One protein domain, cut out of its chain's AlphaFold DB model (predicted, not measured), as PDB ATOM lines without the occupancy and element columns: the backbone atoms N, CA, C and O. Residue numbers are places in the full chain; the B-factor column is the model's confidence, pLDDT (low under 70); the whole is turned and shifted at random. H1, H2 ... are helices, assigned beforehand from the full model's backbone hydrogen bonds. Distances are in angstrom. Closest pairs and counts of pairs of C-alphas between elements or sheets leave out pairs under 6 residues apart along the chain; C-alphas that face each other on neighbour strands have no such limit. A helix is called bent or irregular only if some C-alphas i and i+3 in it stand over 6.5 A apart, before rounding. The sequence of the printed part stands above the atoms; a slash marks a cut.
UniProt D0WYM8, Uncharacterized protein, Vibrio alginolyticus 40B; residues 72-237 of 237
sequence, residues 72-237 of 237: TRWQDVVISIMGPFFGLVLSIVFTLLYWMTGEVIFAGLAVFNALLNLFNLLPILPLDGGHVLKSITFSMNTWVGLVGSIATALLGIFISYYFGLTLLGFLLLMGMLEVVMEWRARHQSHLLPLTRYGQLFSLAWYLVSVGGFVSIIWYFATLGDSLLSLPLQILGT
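This is residues 72 to 237 of the 237 residues of an uncharacterized protein of Vibrio alginolyticus 40B (UniProt D0WYM8). Two groups of helices run lengthwise in an elongated body: an up-and-down bundle of three, H1, H2 and H6, and a hairpin of two, H4 and H5. The short H3 joins the two groups near one end, touching H1, H6 and H4, while H7 bridges from H2 and H6 to the beginning of H5 near the other. The printed part has 166 residues with seven named helices, H1 to H7 in order along the chain, and no named strand; the class is all helix. It is compact, with a radius of gyration of the C-alphas of 16.8 A, and spans 53 by 30 by 22 A.

H1, residues 73 to 101, begins with C-alpha 73 at (171.435, 153.194, 90.803), is 42.1 A long and has a kink of 26 degrees near residue 83. H2 is residues 104 to 120, 24.5 A, and H3 residues 128 to 137, 14.2 A. H4 is residues 142 to 162, 30.3 A. H5, residues 166 to 188, 33.8 A, has a kink of 38 degrees near residue 182 and is irregular, with C-alphas 184 and 187 8.0 A apart. H6 is residues 196 to 221, 37.2 A. H7, residues 226 to 236, 14.4 A, is irregular, with C-alphas 228 and 231 7.1 A apart; it ends with C-alpha 236 at (165.615, 163.022, 122.036).

H1 and H2 form a helical hairpin at a shallow tilt of 14 degrees, closest at the C-alphas of Ser 91 and Ala 110, 4.3 A. H6, the hub, touches H1 at the C-alphas of Phe 85 and Ser 209, 6.6 A, at a shallow tilt of 27 degrees, the same way. With residues 210 to 220 alone, H6 touches H2, closest at Ala 114 and Phe 213, C-alphas 5.0 A apart. H3 touches H1, residues 73 to 84 alone, at the C-alphas of Val 77 and Val 132, 4.7 A. H3 touches H4, residues 144 to 149 alone, at the C-alphas of Thr 137 and Gly 145, 4.3 A. H4 and H5 form a helical hairpin at a shallow tilt of 9 degrees, closest at the C-alphas of Ile 157 and Gly 169, 4.5 A. H7 touches H6 at the C-alphas of Ala 221 and Ser 229, 4.0 A, and touches H5 only at their ends, at Thr 166 and Gly 236, C-alphas 4.9 A apart. H4 and H6 are apart. Every O i to N i+4 pair is within hydrogen-bond range in H2, H3, H4 and H6, against 23 of 25 in H1, 17 of 19 in H5 and 5 of 7 in H7.

The two C-alphas farthest apart, of Thr 101 and His 187, are 54.2 A apart. The printed part has no cut, and no link is long. Mean pLDDT of the printed part is 86.3; residues 187 to 189, 224, 226 to 227 and 229 to 237 are under 70.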
ATOM      1  N   THR A  72     174.924 153.094  87.402       91.94
ATOM      2  CA  THR A  72     173.616 152.525  87.750       91.94
ATOM      3  C   THR A  72     173.239 152.893  89.174       91.94
ATOM      4  O   THR A  72     174.090 152.986  90.055       91.94
ATOM      5  N   ARG A  73     171.939 153.020  89.434       92.06
ATOM      6  CA  ARG A  73     171.435 153.194  90.803       92.06
ATOM      7  C   ARG A  73     171.641 151.971  91.682       92.06
ATOM      8  O   ARG A  73     171.705 152.087  92.894       92.06
ATOM      9  N   TRP A  74     171.763 150.792  91.073       94.69
ATOM     10  CA  TRP A  74     172.144 149.585  91.797       94.69
ATOM     11  C   TRP A  74     173.553 149.694  92.386       94.69
ATOM     12  O   TRP A  74     173.747 149.371  93.553       94.69
ATOM     13  N   GLN A  75     174.518 150.191  91.605       94.62
ATOM     14  CA  GLN A  75     175.864 150.467  92.111       94.62
ATOM     15  C   GLN A  75     175.832 151.483  93.251       94.62
ATOM     16  O   GLN A  75     176.450 151.230  94.275       94.62
ATOM     17  N   ASP A  76     175.088 152.581  93.085       94.00
ATOM     18  CA  ASP A  76     174.935 153.622  94.109       94.00
ATOM     19  C   ASP A  76     174.395 153.034  95.422       94.00
ATOM     20  O   ASP A  76     175.050 153.134  96.454       94.00
ATOM     21  N   VAL A  77     173.279 152.289  95.371       95.69
ATOM     22  CA  VAL A  77     172.718 151.630  96.562       95.69
ATOM     23  C   VAL A  77     173.718 150.690  97.215       95.69
ATOM     24  O   VAL A  77     173.916 150.764  98.422       95.69
ATOM     25  N   VAL A  78     174.308 149.769  96.448       96.62
ATOM     26  CA  VAL A  78     175.188 148.744  97.022       96.62
ATOM     27  C   VAL A  78     176.442 149.385  97.604       96.62
ATOM     28  O   VAL A  78     176.897 148.955  98.654       96.62
ATOM     29  N   ILE A  79     177.002 150.413  96.966       95.94
ATOM     30  CA  ILE A  79     178.158 151.122  97.518       95.94
ATOM     31  C   ILE A  79     177.760 151.819  98.814       95.94
ATOM     32  O   ILE A  79     178.409 151.559  99.823       95.94
ATOM     33  N   SER A  80     176.689 152.614  98.822       95.38
ATOM     34  CA  SER A  80     176.258 153.378  99.997       95.38
ATOM     35  C   SER A  80     175.816 152.493 101.160       95.38
ATOM     36  O   SER A  80     176.237 152.710 102.284       95.38
ATOM     37  N   ILE A  81     175.037 151.433 100.933       96.75
ATOM     38  CA  ILE A  81     174.547 150.591 102.037       96.75
ATOM     39  C   ILE A  81     175.632 149.701 102.648       96.75
ATOM     40  O   ILE A  81     175.494 149.238 103.779       96.75
ATOM     41  N   MET A  82     176.724 149.446 101.923       97.38
ATOM     42  CA  MET A  82     177.773 148.543 102.388       97.38
ATOM     43  C   MET A  82     178.627 149.125 103.514       97.38
ATOM     44  O   MET A  82     179.155 148.341 104.302       97.38
ATOM     45  N   GLY A  83     178.729 150.451 103.640       96.56
ATOM     46  CA  GLY A  83     179.346 151.080 104.812       96.56
ATOM     47  C   GLY A  83     178.553 150.792 106.089       96.56
ATOM     48  O   GLY A  83     179.066 150.102 106.977       96.56
ATOM     49  N   PRO A  84     177.264 151.180 106.150       97.38
ATOM     50  CA  PRO A  84     176.364 150.837 107.244       97.38
ATOM     51  C   PRO A  84     176.218 149.335 107.477       97.38
ATOM     52  O   PRO A  84     176.165 148.903 108.621       97.38
ATOM     53  N   PHE A  85     176.210 148.497 106.437       97.94
ATOM     54  CA  PHE A  85     176.163 147.043 106.620       97.94
ATOM     55  C   PHE A  85     177.385 146.520 107.391       97.94
ATOM     56  O   PHE A  85     177.234 145.742 108.334       97.94
ATOM     57  N   PHE A  86     178.592 146.973 107.037       97.81
ATOM     58  CA  PHE A  86     179.808 146.638 107.785       97.81
ATOM     59  C   PHE A  86     179.751 147.201 109.205       97.81
ATOM     60  O   PHE A  86     180.078 146.497 110.160       97.81
ATOM     61  N   GLY A  87     179.253 148.427 109.360       97.62
ATOM     62  CA  GLY A  87     178.951 149.002 110.663       97.62
ATOM     63  C   GLY A  87     178.042 148.109 111.506       97.62
ATOM     64  O   GLY A  87     178.359 147.837 112.658       97.62
ATOM     65  N   LEU A  88     176.959 147.576 110.943       98.12
ATOM     66  CA  LEU A  88     176.022 146.723 111.671       98.12
ATOM     67  C   LEU A  88     176.684 145.429 112.130       98.12
ATOM     68  O   LEU A  88     176.541 145.050 113.291       98.12
ATOM     69  N   VAL A  89     177.454 144.787 111.248       98.19
ATOM     70  CA  VAL A  89     178.246 143.601 111.602       98.19
ATOM     71  C   VAL A  89     179.184 143.914 112.767       98.19
ATOM     72  O   VAL A  89     179.239 143.146 113.724       98.19
ATOM     73  N   LEU A  90     179.876 145.055 112.730       97.94
ATOM     74  CA  LEU A  90     180.787 145.459 113.800       97.94
ATOM     75  C   LEU A  90     180.055 145.720 115.125       97.94
ATOM     76  O   LEU A  90     180.509 145.256 116.169       97.94
ATOM     77  N   SER A  91     178.900 146.393 115.095       97.81
ATOM     78  CA  SER A  91     178.075 146.587 116.294       97.81
ATOM     79  C   SER A  91     177.595 145.260 116.873       97.81
ATOM     80  O   SER A  91     177.655 145.085 118.084       97.81
ATOM     81  N   ILE A  92     177.181 144.299 116.039       98.00
ATOM     82  CA  ILE A  92     176.806 142.950 116.497       98.00
ATOM     83  C   ILE A  92     178.004 142.250 117.144       98.00
ATOM     84  O   ILE A  92     177.853 141.664 118.213       98.00
ATOM     85  N   VAL A  93     179.196 142.331 116.544       98.19
ATOM     86  CA  VAL A  93     180.421 141.755 117.123       98.19
ATOM     87  C   VAL A  93     180.709 142.351 118.500       98.19
ATOM     88  O   VAL A  93     180.973 141.600 119.436       98.19
ATOM     89  N   PHE A  94     180.609 143.671 118.666       97.50
ATOM     90  CA  PHE A  94     180.785 144.304 119.974       97.50
ATOM     91  C   PHE A  94     179.703 143.894 120.982       97.50
ATOM     92  O   PHE A  94     180.031 143.610 122.131       97.50
ATOM     93  N   THR A  95     178.441 143.763 120.563       96.62
ATOM     94  CA  THR A  95     177.368 143.234 121.424       96.62
ATOM     95  C   THR A  95     177.672 141.812 121.902       96.62
ATOM     96  O   THR A  95     177.523 141.514 123.084       96.62
ATOM     97  N   LEU A  96     178.146 140.938 121.009       97.81
ATOM     98  CA  LEU A  96     178.532 139.570 121.360       97.81
ATOM     99  C   LEU A  96     179.714 139.549 122.334       97.81
ATOM    100  O   LEU A  96     179.689 138.797 123.305       97.81
ATOM    101  N   LEU A  97     180.725 140.394 122.113       96.69
ATOM    102  CA  LEU A  97     181.863 140.523 123.025       96.69
ATOM    103  C   LEU A  97     181.418 140.981 124.415       96.69
ATOM    104  O   LEU A  97     181.840 140.384 125.399       96.69
ATOM    105  N   TYR A  98     180.512 141.959 124.498       95.44
ATOM    106  CA  TYR A  98     179.915 142.373 125.768       95.44
ATOM    107  C   TYR A  98     179.217 141.208 126.482       95.44
ATOM    108  O   TYR A  98     179.437 141.010 127.672       95.44
ATOM    109  N   TRP A  99     178.423 140.395 125.778       95.00
ATOM    110  CA  TRP A  99     177.767 139.233 126.395       95.00
ATOM    111  C   TRP A  99     178.746 138.169 126.890       95.00
ATOM    112  O   TRP A  99     178.447 137.466 127.850       95.00
ATOM    113  N   MET A 100     179.904 138.040 126.243       96.81
ATOM    114  CA  MET A 100     180.923 137.066 126.629       96.81
ATOM    115  C   MET A 100     181.793 137.540 127.796       96.81
ATOM    116  O   MET A 100     182.215 136.711 128.598       96.81
ATOM    117  N   THR A 101     182.098 138.836 127.878       95.56
ATOM    118  CA  THR A 101     183.064 139.368 128.855       95.56
ATOM    119  C   THR A 101     182.427 140.172 129.985       95.56
ATOM    120  O   THR A 101     183.031 140.297 131.043       95.56
ATOM    121  N   GLY A 102     181.236 140.736 129.776       90.88
ATOM    122  CA  GLY A 102     180.602 141.701 130.678       90.88
ATOM    123  C   GLY A 102     181.228 143.101 130.648       90.88
ATOM    124  O   GLY A 102     180.788 143.983 131.382       90.88
ATOM    125  N   GLU A 103     182.237 143.334 129.803       89.19
ATOM    126  CA  GLU A 103     183.000 144.585 129.788       89.19
ATOM    127  C   GLU A 103     182.219 145.715 129.109       89.19
ATOM    128  O   GLU A 103     181.963 145.688 127.901       89.19
ATOM    129  N   VAL A 104     181.897 146.759 129.878       88.81
ATOM    130  CA  VAL A 104     181.054 147.892 129.445       88.81
ATOM    131  C   VAL A 104     181.631 148.630 128.232       88.81
ATOM    132  O   VAL A 104     180.880 149.186 127.433       88.81
ATOM    133  N   ILE A 105     182.951 148.581 128.020       88.31
ATOM    134  CA  ILE A 105     183.583 149.184 126.840       88.31
ATOM    135  C   ILE A 105     183.021 148.622 125.527       88.31
ATOM    136  O   ILE A 105     182.808 149.379 124.582       88.31
ATOM    137  N   PHE A 106     182.714 147.322 125.463       93.00
ATOM    138  CA  PHE A 106     182.143 146.716 124.260       93.00
ATOM    139  C   PHE A 106     180.693 147.148 124.042       93.00
ATOM    140  O   PHE A 106     180.313 147.412 122.905       93.00
ATOM    141  N   ALA A 107     179.913 147.309 125.113       92.00
ATOM    142  CA  ALA A 107     178.580 147.901 125.024       92.00
ATOM    143  C   ALA A 107     178.656 149.339 124.487       92.00
ATOM    144  O   ALA A 107     177.986 149.674 123.511       92.00
ATOM    145  N   GLY A 108     179.548 150.163 125.046       90.00
ATOM    146  CA  GLY A 108     179.781 151.531 124.580       90.00
ATOM    147  C   GLY A 108     180.167 151.590 123.099       90.00
ATOM    148  O   GLY A 108     179.575 152.358 122.343       90.00
ATOM    149  N   LEU A 109     181.091 150.732 122.654       93.44
ATOM    150  CA  LEU A 109     181.496 150.633 121.246       93.44
ATOM    151  C   LEU A 109     180.357 150.159 120.334       93.44
ATOM    152  O   LEU A 109     180.204 150.693 119.234       93.44
ATOM    153  N   ALA A 110     179.542 149.196 120.775       95.56
ATOM    154  CA  ALA A 110     178.404 148.691 120.010       95.56
ATOM    155  C   ALA A 110     177.387 149.800 119.728       95.56
ATOM    156  O   ALA A 110     177.003 149.999 118.570       95.56
ATOM    157  N   VAL A 111     176.992 150.537 120.773       92.31
ATOM    158  CA  VAL A 111     176.002 151.617 120.681       92.31
ATOM    159  C   VAL A 111     176.577 152.820 119.938       92.31
ATOM    160  O   VAL A 111     175.908 153.370 119.068       92.31
ATOM    161  N   PHE A 112     177.824 153.204 120.212       90.75
ATOM    162  CA  PHE A 112     178.478 154.315 119.521       90.75
ATOM    163  C   PHE A 112     178.603 154.063 118.015       90.75
ATOM    164  O   PHE A 112     178.210 154.904 117.206       90.75
ATOM    165  N   ASN A 113     179.085 152.881 117.622       95.75
ATOM    166  CA  ASN A 113     179.159 152.501 116.216       95.75
ATOM    167  C   ASN A 113     177.759 152.386 115.592       95.75
ATOM    168  O   ASN A 113     177.565 152.805 114.451       95.75
ATOM    169  N   ALA A 114     176.766 151.885 116.335       95.06
ATOM    170  CA  ALA A 114     175.390 151.819 115.849       95.06
ATOM    171  C   ALA A 114     174.826 153.216 115.571       95.06
ATOM    172  O   ALA A 114     174.246 153.442 114.512       95.06
ATOM    173  N   LEU A 115     175.063 154.165 116.478       90.38
ATOM    174  CA  LEU A 115     174.659 155.556 116.323       90.38
ATOM    175  C   LEU A 115     175.339 156.193 115.104       90.38
ATOM    176  O   LEU A 115     174.653 156.758 114.258       90.38
ATOM    177  N   LEU A 116     176.662 156.045 114.966       92.44
ATOM    178  CA  LEU A 116     177.428 156.573 113.829       92.44
ATOM    179  C   LEU A 116     176.867 156.099 112.482       92.44
ATOM    180  O   LEU A 116     176.732 156.881 111.540       92.44
ATOM    181  N   ASN A 117     176.533 154.816 112.374       95.44
ATOM    182  CA  ASN A 117     176.006 154.253 111.135       95.44
ATOM    183  C   ASN A 117     174.526 154.588 110.917       95.44
ATOM    184  O   ASN A 117     174.111 154.767 109.775       95.44
ATOM    185  N   LEU A 118     173.742 154.735 111.989       91.69
ATOM    186  CA  LEU A 118     172.370 155.229 111.905       91.69
ATOM    187  C   LEU A 118     172.330 156.677 111.398       91.69
ATOM    188  O   LEU A 118     171.487 156.994 110.564       91.69
ATOM    189  N   PHE A 119     173.277 157.524 111.824       88.94
ATOM    190  CA  PHE A 119     173.469 158.861 111.255       88.94
ATOM    191  C   PHE A 119     173.785 158.792 109.758       88.94
ATOM    192  O   PHE A 119     173.144 159.489 108.981       88.94
ATOM    193  N   ASN A 120     174.700 157.921 109.321       92.31
ATOM    194  CA  ASN A 120     174.990 157.763 107.889       92.31
ATOM    195  C   ASN A 120     173.803 157.213 107.086       92.31
ATOM    196  O   ASN A 120     173.675 157.500 105.902       92.31
ATOM    197  N   LEU A 121     172.885 156.483 107.719       92.25
ATOM    198  CA  LEU A 121     171.640 156.044 107.094       92.25
ATOM    199  C   LEU A 121     170.550 157.119 107.069       92.25
ATOM    200  O   LEU A 121     169.462 156.827 106.593       92.25
ATOM    201  N   LEU A 122     170.783 158.352 107.521       87.06
ATOM    202  CA  LEU A 122     169.764 159.395 107.407       87.06
ATOM    203  C   LEU A 122     169.444 159.723 105.938       87.06
ATOM    204  O   LEU A 122     170.328 159.669 105.080       87.06
ATOM    205  N   PRO A 123     168.188 160.105 105.637       84.19
ATOM    206  CA  PRO A 123     167.714 160.395 104.282       84.19
ATOM    207  C   PRO A 123     168.198 161.761 103.748       84.19
ATOM    208  O   PRO A 123     167.392 162.525 103.226       84.19
ATOM    209  N   ILE A 124     169.481 162.094 103.913       82.69
ATOM    210  CA  ILE A 124     170.062 163.419 103.633       82.69
ATOM    211  C   ILE A 124     171.374 163.233 102.854       82.69
ATOM    212  O   ILE A 124     172.221 162.463 103.302       82.69
ATOM    213  N   LEU A 125     171.601 163.900 101.717       82.31
ATOM    214  CA  LEU A 125     172.923 163.891 101.068       82.31
ATOM    215  C   LEU A 125     173.875 164.839 101.815       82.31
ATOM    216  O   LEU A 125     173.462 165.893 102.300       82.31
ATOM    217  N   PRO A 126     175.176 164.517 101.891       86.69
ATOM    218  CA  PRO A 126     175.893 163.440 101.199       86.69
ATOM    219  C   PRO A 126     175.926 162.088 101.940       86.69
ATOM    220  O   PRO A 126     176.796 161.274 101.647       86.69
ATOM    221  N   LEU A 127     175.031 161.835 102.901       90.06
ATOM    222  CA  LEU A 127     175.031 160.595 103.687       90.06
ATOM    223  C   LEU A 127     174.519 159.399 102.868       90.06
ATOM    224  O   LEU A 127     173.744 159.545 101.913       90.06
ATOM    225  N   ASP A 128     174.914 158.194 103.277       94.12
ATOM    226  CA  ASP A 128     174.595 156.945 102.578       94.12
ATOM    227  C   ASP A 128     173.096 156.696 102.423       94.12
ATOM    228  O   ASP A 128     172.636 156.262 101.364       94.12
ATOM    229  N   GLY A 129     172.313 156.979 103.463       90.62
ATOM    230  CA  GLY A 129     170.863 156.817 103.428       90.62
ATOM    231  C   GLY A 129     170.203 157.713 102.387       90.62
ATOM    232  O   GLY A 129     169.283 157.273 101.692       90.62
ATOM    233  N   GLY A 130     170.726 158.929 102.204       88.75
ATOM    234  CA  GLY A 130     170.321 159.848 101.144       88.75
ATOM    235  C   GLY A 130     170.539 159.241  99.759       88.75
ATOM    236  O   GLY A 130     169.613 159.221  98.945       88.75
ATOM    237  N   HIS A 131     171.719 158.665  99.507       91.75
ATOM    238  CA  HIS A 131     172.030 157.963  98.256       91.75
ATOM    239  C   HIS A 131     171.102 156.762  98.007       91.75
ATOM    240  O   HIS A 131     170.503 156.644  96.931       91.75
ATOM    241  N   VAL A 132     170.908 155.901  99.014       92.75
ATOM    242  CA  VAL A 132     170.048 154.708  98.909       92.75
ATOM    243  C   VAL A 132     168.603 155.096  98.601       92.75
ATOM    244  O   VAL A 132     168.017 154.601  97.631       92.75
ATOM    245  N   LEU A 133     168.024 156.006  99.387       89.25
ATOM    246  CA  LEU A 133     166.627 156.407  99.231       89.25
ATOM    247  C   LEU A 133     166.404 157.196  97.945       89.25
ATOM    248  O   LEU A 133     165.437 156.922  97.239       89.25
ATOM    249  N   LYS A 134     167.324 158.083  97.550       87.75
ATOM    250  CA  LYS A 134     167.290 158.749  96.237       87.75
ATOM    251  C   LYS A 134     167.277 157.733  95.098       87.75
ATOM    252  O   LYS A 134     166.492 157.855  94.145       87.75
ATOM    253  N   SER A 135     168.133 156.718  95.186       90.44
ATOM    254  CA  SER A 135     168.210 155.661  94.187       90.44
ATOM    255  C   SER A 135     166.905 154.867  94.099       90.44
ATOM    256  O   SER A 135     166.418 154.665  92.981       90.44
ATOM    257  N   ILE A 136     166.272 154.512  95.220       89.31
ATOM    258  CA  ILE A 136     164.953 153.850  95.253       89.31
ATOM    259  C   ILE A 136     163.862 154.773  94.688       89.31
ATOM    260  O   ILE A 136     163.215 154.431  93.696       89.31
ATOM    261  N   THR A 137     163.711 155.968  95.257       85.81
ATOM    262  CA  THR A 137     162.630 156.924  94.976       85.81
ATOM    263  C   THR A 137     162.552 157.316  93.511       85.81
ATOM    264  O   THR A 137     161.485 157.229  92.906       85.81
ATOM    265  N   PHE A 138     163.677 157.684  92.895       85.19
ATOM    266  CA  PHE A 138     163.675 158.083  91.482       85.19
ATOM    267  C   PHE A 138     163.887 156.903  90.507       85.19
ATOM    268  O   PHE A 138     164.082 157.133  89.317       85.19
ATOM    269  N   SER A 139     163.861 155.650  90.987       85.00
ATOM    270  CA  SER A 139     163.699 154.465  90.122       85.00
ATOM    271  C   SER A 139     162.233 154.063  89.945       85.00
ATOM    272  O   SER A 139     161.906 153.290  89.045       85.00
ATOM    273  N   MET A 140     161.352 154.551  90.818       79.00
ATOM    274  CA  MET A 140     159.906 154.375  90.713       79.00
ATOM    275  C   MET A 140     159.310 155.422  89.763       79.00
ATOM    276  O   MET A 140     159.998 156.333  89.301       79.00
ATOM    277  N   ASN A 141     158.001 155.335  89.500       78.50
ATOM    278  CA  ASN A 141     157.289 156.479  88.935       78.50
ATOM    279  C   ASN A 141     157.519 157.689  89.854       78.50
ATOM    280  O   ASN A 141     157.253 157.613  91.055       78.50
ATOM    281  N   THR A 142     158.011 158.788  89.284       72.50
ATOM    282  CA  THR A 142     158.499 159.970  89.998       72.50
ATOM    283  C   THR A 142     157.501 160.517  91.023       72.50
ATOM    284  O   THR A 142     157.908 161.028  92.063       72.50
ATOM    285  N   TRP A 143     156.198 160.403  90.755       80.50
ATOM    286  CA  TRP A 143     155.153 160.823  91.693       80.50
ATOM    287  C   TRP A 143     154.950 159.838  92.846       80.50
ATOM    288  O   TRP A 143     154.825 160.263  93.990       80.50
ATOM    289  N   VAL A 144     154.968 158.533  92.565       81.69
ATOM    290  CA  VAL A 144     154.822 157.484  93.587       81.69
ATOM    291  C   VAL A 144     156.001 157.519  94.554       81.69
ATOM    292  O   VAL A 144     155.798 157.486  95.764       81.69
ATOM    293  N   GLY A 145     157.222 157.650  94.029       80.44
ATOM    294  CA  GLY A 145     158.424 157.766  94.851       80.44
ATOM    295  C   GLY A 145     158.397 159.007  95.747       80.44
ATOM    296  O   GLY A 145     158.697 158.908  96.936       80.44
ATOM    297  N   LEU A 146     158.000 160.165  95.204       83.62
ATOM    298  CA  LEU A 146     157.904 161.410  95.970       83.62
ATOM    299  C   LEU A 146     156.871 161.299  97.097       83.62
ATOM    300  O   LEU A 146     157.195 161.553  98.254       83.62
ATOM    301  N   VAL A 147     155.642 160.893  96.765       85.94
ATOM    302  CA  VAL A 147     154.551 160.773  97.743       85.94
ATOM    303  C   VAL A 147     154.891 159.733  98.807       85.94
ATOM    304  O   VAL A 147     154.712 160.004  99.989       85.94
ATOM    305  N   GLY A 148     155.441 158.580  98.414       83.38
ATOM    306  CA  GLY A 148     155.871 157.541  99.351       83.38
ATOM    307  C   GLY A 148     156.978 158.011 100.296       83.38
ATOM    308  O   GLY A 148     156.908 157.750 101.497       83.38
ATOM    309  N   SER A 149     157.960 158.762  99.787       82.81
ATOM    310  CA  SER A 149     159.043 159.325 100.609       82.81
ATOM    311  C   SER A 149     158.515 160.352 101.610       82.81
ATOM    312  O   SER A 149     158.861 160.288 102.785       82.81
ATOM    313  N   ILE A 150     157.631 161.255 101.168       86.38
ATOM    314  CA  ILE A 150     156.998 162.256 102.038       86.38
ATOM    315  C   ILE A 150     156.143 161.574 103.107       86.38
ATOM    316  O   ILE A 150     156.272 161.894 104.284       86.38
ATOM    317  N   ALA A 151     155.302 160.611 102.726       85.94
ATOM    318  CA  ALA A 151     154.456 159.885 103.671       85.94
ATOM    319  C   ALA A 151     155.291 159.142 104.725       85.94
ATOM    320  O   ALA A 151     154.979 159.199 105.912       85.94
ATOM    321  N   THR A 152     156.385 158.501 104.304       82.44
ATOM    322  CA  THR A 152     157.309 157.805 105.211       82.44
ATOM    323  C   THR A 152     158.018 158.781 106.146       82.44
ATOM    324  O   THR A 152     158.106 158.517 107.343       82.44
ATOM    325  N   ALA A 153     158.480 159.926 105.636       86.25
ATOM    326  CA  ALA A 153     159.110 160.956 106.456       86.25
ATOM    327  C   ALA A 153     158.132 161.532 107.489       86.25
ATOM    328  O   ALA A 153     158.481 161.624 108.659       86.25
ATOM    329  N   LEU A 154     156.892 161.842 107.095       88.69
ATOM    330  CA  LEU A 154     155.853 162.327 108.011       88.69
ATOM    331  C   LEU A 154     155.500 161.295 109.085       88.69
ATOM    332  O   LEU A 154     155.380 161.655 110.255       88.69
ATOM    333  N   LEU A 155     155.379 160.018 108.712       86.44
ATOM    334  CA  LEU A 155     155.173 158.933 109.671       86.44
ATOM    335  C   LEU A 155     156.348 158.834 110.650       86.44
ATOM    336  O   LEU A 155     156.135 158.735 111.855       86.44
ATOM    337  N   GLY A 156     157.581 158.905 110.146       83.00
ATOM    338  CA  GLY A 156     158.779 158.905 110.976       83.00
ATOM    339  C   GLY A 156     158.838 160.110 111.917       83.00
ATOM    340  O   GLY A 156     159.125 159.933 113.092       83.00
ATOM    341  N   ILE A 157     158.485 161.312 111.454       85.38
ATOM    342  CA  ILE A 157     158.397 162.525 112.288       85.38
ATOM    343  C   ILE A 157     157.338 162.357 113.380       85.38
ATOM    344  O   ILE A 157     157.587 162.717 114.527       85.38
ATOM    345  N   PHE A 158     156.176 161.791 113.048       87.75
ATOM    346  CA  PHE A 158     155.118 161.521 114.021       87.75
ATOM    347  C   PHE A 158     155.577 160.534 115.102       87.75
ATOM    348  O   PHE A 158     155.392 160.792 116.291       87.75
ATOM    349  N   ILE A 159     156.221 159.435 114.699       81.38
ATOM    350  CA  ILE A 159     156.814 158.458 115.622       81.38
ATOM    351  C   ILE A 159     157.873 159.143 116.492       81.38
ATOM    352  O   ILE A 159     157.823 159.036 117.714       81.38
ATOM    353  N   SER A 160     158.785 159.905 115.885       81.00
ATOM    354  CA  SER A 160     159.814 160.654 116.604       81.00
ATOM    355  C   SER A 160     159.213 161.604 117.636       81.00
ATOM    356  O   SER A 160     159.659 161.613 118.776       81.00
ATOM    357  N   TYR A 161     158.160 162.346 117.289       83.56
ATOM    358  CA  TYR A 161     157.456 163.221 118.228       83.56
ATOM    359  C   TYR A 161     156.848 162.442 119.402       83.56
ATOM    360  O   TYR A 161     157.006 162.846 120.551       83.56
ATOM    361  N   TYR A 162     156.205 161.300 119.133       83.06
ATOM    362  CA  TYR A 162     155.588 160.464 120.167       83.06
ATOM    363  C   TYR A 162     156.606 159.903 121.172       83.06
ATOM    364  O   TYR A 162     156.331 159.852 122.367       83.06
ATOM    365  N   PHE A 163     157.792 159.513 120.697       76.31
ATOM    366  CA  PHE A 163     158.873 158.978 121.535       76.31
ATOM    367  C   PHE A 163     159.837 160.049 122.066       76.31
ATOM    368  O   PHE A 163     160.836 159.707 122.695       76.31
ATOM    369  N   GLY A 164     159.562 161.333 121.818       76.81
ATOM    370  CA  GLY A 164     160.425 162.436 122.240       76.81
ATOM    371  C   GLY A 164     161.772 162.493 121.514       76.81
ATOM    372  O   GLY A 164     162.684 163.113 122.027       76.81
ATOM    373  N   LEU A 165     161.908 161.869 120.339       77.38
ATOM    374  CA  LEU A 165     163.116 161.845 119.503       77.38
ATOM    375  C   LEU A 165     163.217 163.110 118.623       77.38
ATOM    376  O   LEU A 165     163.151 163.040 117.390       77.38
ATOM    377  N   THR A 166     163.300 164.286 119.244       77.25
ATOM    378  CA  THR A 166     163.271 165.610 118.585       77.25
ATOM    379  C   THR A 166     164.308 165.758 117.474       77.25
ATOM    380  O   THR A 166     163.942 166.141 116.356       77.25
ATOM    381  N   LEU A 167     165.573 165.405 117.728       73.62
ATOM    382  CA  LEU A 167     166.648 165.475 116.736       73.62
ATOM    383  C   LEU A 167     166.351 164.578 115.531       73.62
ATOM    384  O   LEU A 167     166.485 165.014 114.386       73.62
ATOM    385  N   LEU A 168     165.889 163.345 115.765       76.88
ATOM    386  CA  LEU A 168     165.510 162.436 114.680       76.88
ATOM    387  C   LEU A 168     164.352 163.008 113.852       76.88
ATOM    388  O   LEU A 168     164.388 162.956 112.625       76.88
ATOM    389  N   GLY A 169     163.342 163.591 114.505       80.44
ATOM    390  CA  GLY A 169     162.240 164.280 113.829       80.44
ATOM    391  C   GLY A 169     162.724 165.435 112.945       80.44
ATOM    392  O   GLY A 169     162.330 165.531 111.783       80.44
ATOM    393  N   PHE A 170     163.630 166.270 113.454       80.81
ATOM    394  CA  PHE A 170     164.241 167.361 112.688       80.81
ATOM    395  C   PHE A 170     165.048 166.859 111.481       80.81
ATOM    396  O   PHE A 170     164.936 167.406 110.384       80.81
ATOM    397  N   LEU A 171     165.827 165.789 111.642       79.56
ATOM    398  CA  LEU A 171     166.617 165.207 110.551       79.56
ATOM    399  C   LEU A 171     165.722 164.592 109.463       79.56
ATOM    400  O   LEU A 171     165.977 164.769 108.274       79.56
ATOM    401  N   LEU A 172     164.626 163.932 109.845       84.19
ATOM    402  CA  LEU A 172     163.636 163.426 108.889       84.19
ATOM    403  C   LEU A 172     162.930 164.559 108.129       84.19
ATOM    404  O   LEU A 172     162.672 164.422 106.932       84.19
ATOM    405  N   LEU A 173     162.663 165.692 108.791       85.25
ATOM    406  CA  LEU A 173     162.146 166.900 108.143       85.25
ATOM    407  C   LEU A 173     163.139 167.439 107.100       85.25
ATOM    408  O   LEU A 173     162.743 167.736 105.974       85.25
ATOM    409  N   MET A 174     164.425 167.528 107.451       83.69
ATOM    410  CA  MET A 174     165.478 167.942 106.516       83.69
ATOM    411  C   MET A 174     165.563 167.005 105.305       83.69
ATOM    412  O   MET A 174     165.548 167.477 104.168       83.69
ATOM    413  N   GLY A 175     165.542 165.688 105.523       82.56
ATOM    414  CA  GLY A 175     165.542 164.715 104.427       82.56
ATOM    415  C   GLY A 175     164.305 164.815 103.530       82.56
ATOM    416  O   GLY A 175     164.405 164.713 102.308       82.56
ATOM    417  N   MET A 176     163.130 165.103 104.101       85.06
ATOM    418  CA  MET A 176     161.923 165.378 103.313       85.06
ATOM    419  C   MET A 176     162.106 166.592 102.391       85.06
ATOM    420  O   MET A 176     161.749 166.520 101.211       85.06
ATOM    421  N   LEU A 177     162.647 167.702 102.906       86.19
ATOM    422  CA  LEU A 177     162.915 168.901 102.105       86.19
ATOM    423  C   LEU A 177     163.880 168.591 100.962       86.19
ATOM    424  O   LEU A 177     163.667 169.029  99.830       86.19
ATOM    425  N   GLU A 178     164.902 167.793 101.237       82.94
ATOM    426  CA  GLU A 178     165.888 167.403 100.245       82.94
ATOM    427  C   GLU A 178     165.305 166.551  99.119       82.94
ATOM    428  O   GLU A 178     165.521 166.859  97.946       82.94
ATOM    429  N   VAL A 179     164.469 165.558  99.439       83.44
ATOM    430  CA  VAL A 179     163.758 164.764  98.422       83.44
ATOM    431  C   VAL A 179     162.916 165.661  97.505       83.44
ATOM    432  O   VAL A 179     162.872 165.445  96.290       83.44
ATOM    433  N   VAL A 180     162.269 166.694  98.056       84.75
ATOM    434  CA  VAL A 180     161.484 167.664  97.273       84.75
ATOM    435  C   VAL A 180     162.381 168.521  96.378       84.75
ATOM    436  O   VAL A 180     162.044 168.736  95.210       84.75
ATOM    437  N   MET A 181     163.512 169.011  96.894       84.06
ATOM    438  CA  MET A 181     164.486 169.781  96.109       84.06
ATOM    439  C   MET A 181     165.040 168.947  94.951       84.06
ATOM    440  O   MET A 181     165.018 169.383  93.798       84.06
ATOM    441  N   GLU A 182     165.427 167.707  95.227       80.88
ATOM    442  CA  GLU A 182     165.977 166.787  94.236       80.88
ATOM    443  C   GLU A 182     164.938 166.406  93.174       80.88
ATOM    444  O   GLU A 182     165.237 166.324  91.981       80.88
ATOM    445  N   TRP A 183     163.671 166.257  93.569       81.50
ATOM    446  CA  TRP A 183     162.585 166.001  92.627       81.50
ATOM    447  C   TRP A 183     162.409 167.132  91.616       81.50
ATOM    448  O   TRP A 183     162.059 166.870  90.461       81.50
ATOM    449  N   ARG A 184     162.690 168.380  92.007       81.94
ATOM    450  CA  ARG A 184     162.711 169.521  91.077       81.94
ATOM    451  C   ARG A 184     163.918 169.453  90.134       81.94
ATOM    452  O   ARG A 184     163.770 169.762  88.955       81.94
ATOM    453  N   ALA A 185     165.066 168.969  90.611       77.62
ATOM    454  CA  ALA A 185     166.309 168.818  89.841       77.62
ATOM    455  C   ALA A 185     166.409 167.517  89.004       77.62
ATOM    456  O   ALA A 185     167.360 167.333  88.243       77.62
ATOM    457  N   ARG A 186     165.410 166.625  89.084       71.06
ATOM    458  CA  ARG A 186     165.434 165.237  88.568       71.06
ATOM    459  C   ARG A 186     165.876 165.027  87.113       71.06
ATOM    460  O   ARG A 186     166.334 163.940  86.775       71.06
ATOM    461  N   HIS A 187     165.738 166.030  86.248       65.31
ATOM    462  CA  HIS A 187     166.076 165.919  84.823       65.31
ATOM    463  C   HIS A 187     167.593 165.833  84.557       65.31
ATOM    464  O   HIS A 187     167.995 165.628  83.417       65.31
ATOM    465  N   GLN A 188     168.431 165.963  85.590       62.81
ATOM    466  CA  GLN A 188     169.895 165.951  85.485       62.81
ATOM    467  C   GLN A 188     170.536 164.573  85.764       62.81
ATOM    468  O   GLN A 188     171.749 164.414  85.651       62.81
ATOM    469  N   SER A 189     169.749 163.557  86.141       66.31
ATOM    470  CA  SER A 189     170.259 162.226  86.509       66.31
ATOM    471  C   SER A 189     170.398 161.302  85.291       66.31
ATOM    472  O   SER A 189     169.393 160.877  84.725       66.31
ATOM    473  N   HIS A 190     171.624 160.877  84.979       71.88
ATOM    474  CA  HIS A 190     171.916 159.899  83.916       71.88
ATOM    475  C   HIS A 190     172.011 158.437  84.397       71.88
ATOM    476  O   HIS A 190     172.341 157.555  83.606       71.88
ATOM    477  N   LEU A 191     171.753 158.157  85.683       83.06
ATOM    478  CA  LEU A 191     171.882 156.805  86.236       83.06
ATOM    479  C   LEU A 191     170.742 155.892  85.775       83.06
ATOM    480  O   LEU A 191     169.566 156.240  85.905       83.06
ATOM    481  N   LEU A 192     171.092 154.681  85.336       86.69
ATOM    482  CA  LEU A 192     170.111 153.660  84.967       86.69
ATOM    483  C   LEU A 192     169.250 153.249  86.184       86.69
ATOM    484  O   LEU A 192     169.811 153.021  87.267       86.69
ATOM    485  N   PRO A 193     167.911 153.152  86.028       89.44
ATOM    486  CA  PRO A 193     166.984 152.898  87.129       89.44
ATOM    487  C   PRO A 193     167.091 151.474  87.698       89.44
ATOM    488  O   PRO A 193     167.471 150.536  87.000       89.44
ATOM    489  N   LEU A 194     166.707 151.299  88.967       90.50
ATOM    490  CA  LEU A 194     166.547 149.979  89.590       90.50
ATOM    491  C   LEU A 194     165.347 149.233  88.995       90.50
ATOM    492  O   LEU A 194     164.280 149.814  88.777       90.50
ATOM    493  N   THR A 195     165.482 147.915  88.850       92.94
ATOM    494  CA  THR A 195     164.343 147.017  88.609       92.94
ATOM    495  C   THR A 195     163.412 146.987  89.826       92.94
ATOM    496  O   THR A 195     163.818 147.344  90.930       92.94
ATOM    497  N   ARG A 196     162.167 146.509  89.671       89.25
ATOM    498  CA  ARG A 196     161.236 146.352  90.810       89.25
ATOM    499  C   ARG A 196     161.815 145.479  91.926       89.25
ATOM    500  O   ARG A 196     161.686 145.821  93.096       89.25
ATOM    501  N   TYR A 197     162.486 144.385  91.555       92.56
ATOM    502  CA  TYR A 197     163.217 143.552  92.507       92.56
ATOM    503  C   TYR A 197     164.293 144.364  93.235       92.56
ATOM    504  O   TYR A 197     164.336 144.353  94.459       92.56
ATOM    505  N   GLY A 198     165.103 145.127  92.490       92.62
ATOM    506  CA  GLY A 198     166.124 145.997  93.066       92.62
ATOM    507  C   GLY A 198     165.538 147.008  94.051       92.62
ATOM    508  O   GLY A 198     166.075 147.170  95.131       92.62
ATOM    509  N   GLN A 199     164.406 147.635  93.734       90.56
ATOM    510  CA  GLN A 199     163.737 148.583  94.635       90.56
ATOM    511  C   GLN A 199     163.315 147.926  95.956       90.56
ATOM    512  O   GLN A 199     163.638 148.444  97.023       90.56
ATOM    513  N   LEU A 200     162.631 146.778  95.887       92.00
ATOM    514  CA  LEU A 200     162.158 146.055  97.072       92.00
ATOM    515  C   LEU A 200     163.316 145.517  97.913       92.00
ATOM    516  O   LEU A 200     163.301 145.659  99.132       92.00
ATOM    517  N   PHE A 201     164.326 144.938  97.266       95.62
ATOM    518  CA  PHE A 201     165.509 144.422  97.942       95.62
ATOM    519  C   PHE A 201     166.274 145.538  98.657       95.62
ATOM    520  O   PHE A 201     166.587 145.408  99.836       95.62
ATOM    521  N   SER A 202     166.516 146.660  97.974       94.25
ATOM    522  CA  SER A 202     167.203 147.817  98.553       94.25
ATOM    523  C   SER A 202     166.432 148.422  99.724       94.25
ATOM    524  O   SER A 202     167.034 148.743 100.745       94.25
ATOM    525  N   LEU A 203     165.104 148.540  99.608       91.12
ATOM    526  CA  LEU A 203     164.260 149.032 100.698       91.12
ATOM    527  C   LEU A 203     164.305 148.088 101.904       91.12
ATOM    528  O   LEU A 203     164.492 148.544 103.027       91.12
ATOM    529  N   ALA A 204     164.174 146.779 101.679       94.12
ATOM    530  CA  ALA A 204     164.258 145.788 102.745       94.12
ATOM    531  C   ALA A 204     165.631 145.819 103.432       94.12
ATOM    532  O   ALA A 204     165.699 145.844 104.657       94.12
ATOM    533  N   TRP A 205     166.721 145.886 102.663       95.69
ATOM    534  CA  TRP A 205     168.076 145.967 103.209       95.69
ATOM    535  C   TRP A 205     168.284 147.243 104.037       95.69
ATOM    536  O   TRP A 205     168.852 147.192 105.131       95.69
ATOM    537  N   TYR A 206     167.767 148.378 103.565       93.75
ATOM    538  CA  TYR A 206     167.813 149.637 104.301       93.75
ATOM    539  C   TYR A 206     167.046 149.537 105.628       93.75
ATOM    540  O   TYR A 206     167.605 149.824 106.686       93.75
ATOM    541  N   LEU A 207     165.802 149.048 105.595       90.31
ATOM    542  CA  LEU A 207     164.961 148.891 106.787       90.31
ATOM    543  C   LEU A 207     165.549 147.907 107.801       90.31
ATOM    544  O   LEU A 207     165.519 148.183 108.997       90.31
ATOM    545  N   VAL A 208     166.115 146.788 107.340       94.25
ATOM    546  CA  VAL A 208     166.798 145.817 108.208       94.25
ATOM    547  C   VAL A 208     168.019 146.449 108.870       94.25
ATOM    548  O   VAL A 208     168.226 146.251 110.064       94.25
ATOM    549  N   SER A 209     168.802 147.239 108.130       94.69
ATOM    550  CA  SER A 209     169.974 147.921 108.690       94.69
ATOM    551  C   SER A 209     169.578 148.940 109.761       94.69
ATOM    552  O   SER A 209     170.096 148.893 110.875       94.69
ATOM    553  N   VAL A 210     168.604 149.808 109.459       90.19
ATOM    554  CA  VAL A 210     168.065 150.794 110.414       90.19
ATOM    555  C   VAL A 210     167.491 150.097 111.645       90.19
ATOM    556  O   VAL A 210     167.854 150.438 112.768       90.19
ATOM    557  N   GLY A 211     166.636 149.092 111.443       87.88
ATOM    558  CA  GLY A 211     166.034 148.324 112.528       87.88
ATOM    559  C   GLY A 211     167.081 147.632 113.397       87.88
ATOM    560  O   GLY A 211     166.962 147.661 114.620       87.88
ATOM    561  N   GLY A 212     168.137 147.078 112.799       93.00
ATOM    562  CA  GLY A 212     169.249 146.467 113.524       93.00
ATOM    563  C   GLY A 212     169.968 147.462 114.437       93.00
ATOM    564  O   GLY A 212     170.141 147.186 115.623       93.00
ATOM    565  N   PHE A 213     170.319 148.646 113.927       93.50
ATOM    566  CA  PHE A 213     170.969 149.682 114.735       93.50
ATOM    567  C   PHE A 213     170.078 150.215 115.851       93.50
ATOM    568  O   PHE A 213     170.519 150.286 116.996       93.50
ATOM    569  N   VAL A 214     168.818 150.537 115.540       88.81
ATOM    570  CA  VAL A 214     167.838 150.980 116.540       88.81
ATOM    571  C   VAL A 214     167.651 149.912 117.617       88.81
ATOM    572  O   VAL A 214     167.648 150.247 118.796       88.81
ATOM    573  N   SER A 215     167.572 148.631 117.241       89.81
ATOM    574  CA  SER A 215     167.437 147.531 118.207       89.81
ATOM    575  C   SER A 215     168.640 147.436 119.143       89.81
ATOM    576  O   SER A 215     168.452 147.248 120.339       89.81
ATOM    577  N   ILE A 216     169.865 147.593 118.627       92.62
ATOM    578  CA  ILE A 216     171.089 147.574 119.447       92.62
ATOM    579  C   ILE A 216     171.096 148.754 120.422       92.62
ATOM    580  O   ILE A 216     171.330 148.561 121.614       92.62
ATOM    581  N   ILE A 217     170.806 149.964 119.934       89.31
ATOM    582  CA  ILE A 217     170.763 151.170 120.773       89.31
ATOM    583  C   ILE A 217     169.699 151.023 121.861       89.31
ATOM    584  O   ILE A 217     169.974 151.267 123.033       89.31
ATOM    585  N   TRP A 218     168.500 150.588 121.483       86.50
ATOM    586  CA  TRP A 218     167.394 150.397 122.412       86.50
ATOM    587  C   TRP A 218     167.702 149.320 123.457       86.50
ATOM    588  O   TRP A 218     167.511 149.562 124.646       86.50
ATOM    589  N   TYR A 219     168.251 148.175 123.040       90.06
ATOM    590  CA  TYR A 219     168.656 147.097 123.943       90.06
ATOM    591  C   TYR A 219     169.586 147.609 125.050       90.06
ATOM    592  O   TYR A 219     169.283 147.454 126.232       90.06
ATOM    593  N   PHE A 220     170.673 148.291 124.687       89.50
ATOM    594  CA  PHE A 220     171.625 148.805 125.671       89.50
ATOM    595  C   PHE A 220     171.072 149.965 126.506       89.50
ATOM    596  O   PHE A 220     171.375 150.049 127.694       89.50
ATOM    597  N   ALA A 221     170.203 150.807 125.941       84.50
ATOM    598  CA  ALA A 221     169.533 151.864 126.694       84.50
ATOM    599  C   ALA A 221     168.618 151.309 127.803       84.50
ATOM    600  O   ALA A 221     168.470 151.940 128.849       84.50
ATOM    601  N   THR A 222     168.032 150.120 127.615       83.88
ATOM    602  CA  THR A 222     167.176 149.482 128.635       83.88
ATOM    603  C   THR A 222     167.940 148.825 129.787       83.88
ATOM    604  O   THR A 222     167.329 148.507 130.804       83.88
ATOM    605  N   LEU A 223     169.266 148.661 129.684       82.88
ATOM    606  CA  LEU A 223     170.086 148.040 130.736       82.88
ATOM    607  C   LEU A 223     170.349 148.963 131.944       82.88
ATOM    608  O   LEU A 223     170.931 148.519 132.929       82.88
ATOM    609  N   GLY A 224     169.896 150.222 131.903       62.38
ATOM    610  CA  GLY A 224     169.892 151.131 133.058       62.38
ATOM    611  C   GLY A 224     171.209 151.865 133.336       62.38
ATOM    612  O   GLY A 224     171.272 152.639 134.290       62.38
ATOM    613  N   ASP A 225     172.243 151.673 132.511       73.69
ATOM    614  CA  ASP A 225     173.482 152.454 132.578       73.69
ATOM    615  C   ASP A 225     173.285 153.821 131.898       73.69
ATOM    616  O   ASP A 225     172.866 153.913 130.736       73.69
ATOM    617  N   SER A 226     173.596 154.900 132.619       65.81
ATOM    618  CA  SER A 226     173.436 156.271 132.130       65.81
ATOM    619  C   SER A 226     174.250 156.530 130.859       65.81
ATOM    620  O   SER A 226     173.744 157.192 129.949       65.81
ATOM    621  N   LEU A 227     175.445 155.942 130.730       67.31
ATOM    622  CA  LEU A 227     176.305 156.088 129.550       67.31
ATOM    623  C   LEU A 227     175.786 155.315 128.335       67.31
ATOM    624  O   LEU A 227     175.986 155.741 127.200       67.31
ATOM    625  N   LEU A 228     175.097 154.196 128.547       73.06
ATOM    626  CA  LEU A 228     174.534 153.392 127.458       73.06
ATOM    627  C   LEU A 228     173.194 153.947 126.959       73.06
ATOM    628  O   LEU A 228     172.821 153.726 125.807       73.06
ATOM    629  N   SER A 229     172.501 154.725 127.793       67.81
ATOM    630  CA  SER A 229     171.275 155.441 127.420       67.81
ATOM    631  C   SER A 229     171.516 156.733 126.623       67.81
ATOM    632  O   SER A 229     170.596 157.237 125.976       67.81
ATOM    633  N   LEU A 230     172.749 157.257 126.633       68.44
ATOM    634  CA  LEU A 230     173.127 158.543 126.027       68.44
ATOM    635  C   LEU A 230     172.708 158.674 124.557       68.44
ATOM    636  O   LEU A 230     172.161 159.709 124.198       68.44
ATOM    637  N   PRO A 231     172.881 157.663 123.692       67.06
ATOM    638  CA  PRO A 231     172.454 157.764 122.295       67.06
ATOM    639  C   PRO A 231     170.945 157.948 122.127       67.06
ATOM    640  O   PRO A 231     170.516 158.682 121.241       67.06
ATOM    641  N   LEU A 232     170.138 157.353 123.007       63.78
ATOM    642  CA  LEU A 232     168.688 157.543 123.008       63.78
ATOM    643  C   LEU A 232     168.312 158.941 123.529       63.78
ATOM    644  O   LEU A 232     167.395 159.560 122.997       63.78
ATOM    645  N   GLN A 233     169.072 159.469 124.496       65.00
ATOM    646  CA  GLN A 233     168.949 160.858 124.950       65.00
ATOM    647  C   GLN A 233     169.350 161.853 123.854       65.00
ATOM    648  O   GLN A 233     168.598 162.779 123.604       65.00
ATOM    649  N   ILE A 234     170.468 161.640 123.149       65.88
ATOM    650  CA  ILE A 234     170.931 162.495 122.038       65.88
ATOM    651  C   ILE A 234     169.897 162.535 120.912       65.88
ATOM    652  O   ILE A 234     169.671 163.579 120.310       65.88
ATOM    653  N   LEU A 235     169.253 161.404 120.612       60.94
ATOM    654  CA  LEU A 235     168.175 161.384 119.626       60.94
ATOM    655  C   LEU A 235     166.924 162.142 120.104       60.94
ATOM    656  O   LEU A 235     166.134 162.546 119.249       60.94
ATOM    657  N   GLY A 236     166.746 162.326 121.419       55.66
ATOM    658  CA  GLY A 236     165.615 163.022 122.036       55.66
ATOM    659  C   GLY A 236     165.862 164.415 122.620       55.66
ATOM    660  O   GLY A 236     164.930 165.011 123.158       55.66
ATOM    661  N   THR A 237     167.081 164.944 122.515       52.62
ATOM    662  CA  THR A 237     167.409 166.360 122.760       52.62
ATOM    663  C   THR A 237     167.228 167.160 121.483       52.62
ATOM    664  O   THR A 237     166.396 168.094 121.471       52.62
TER     665      THR A 237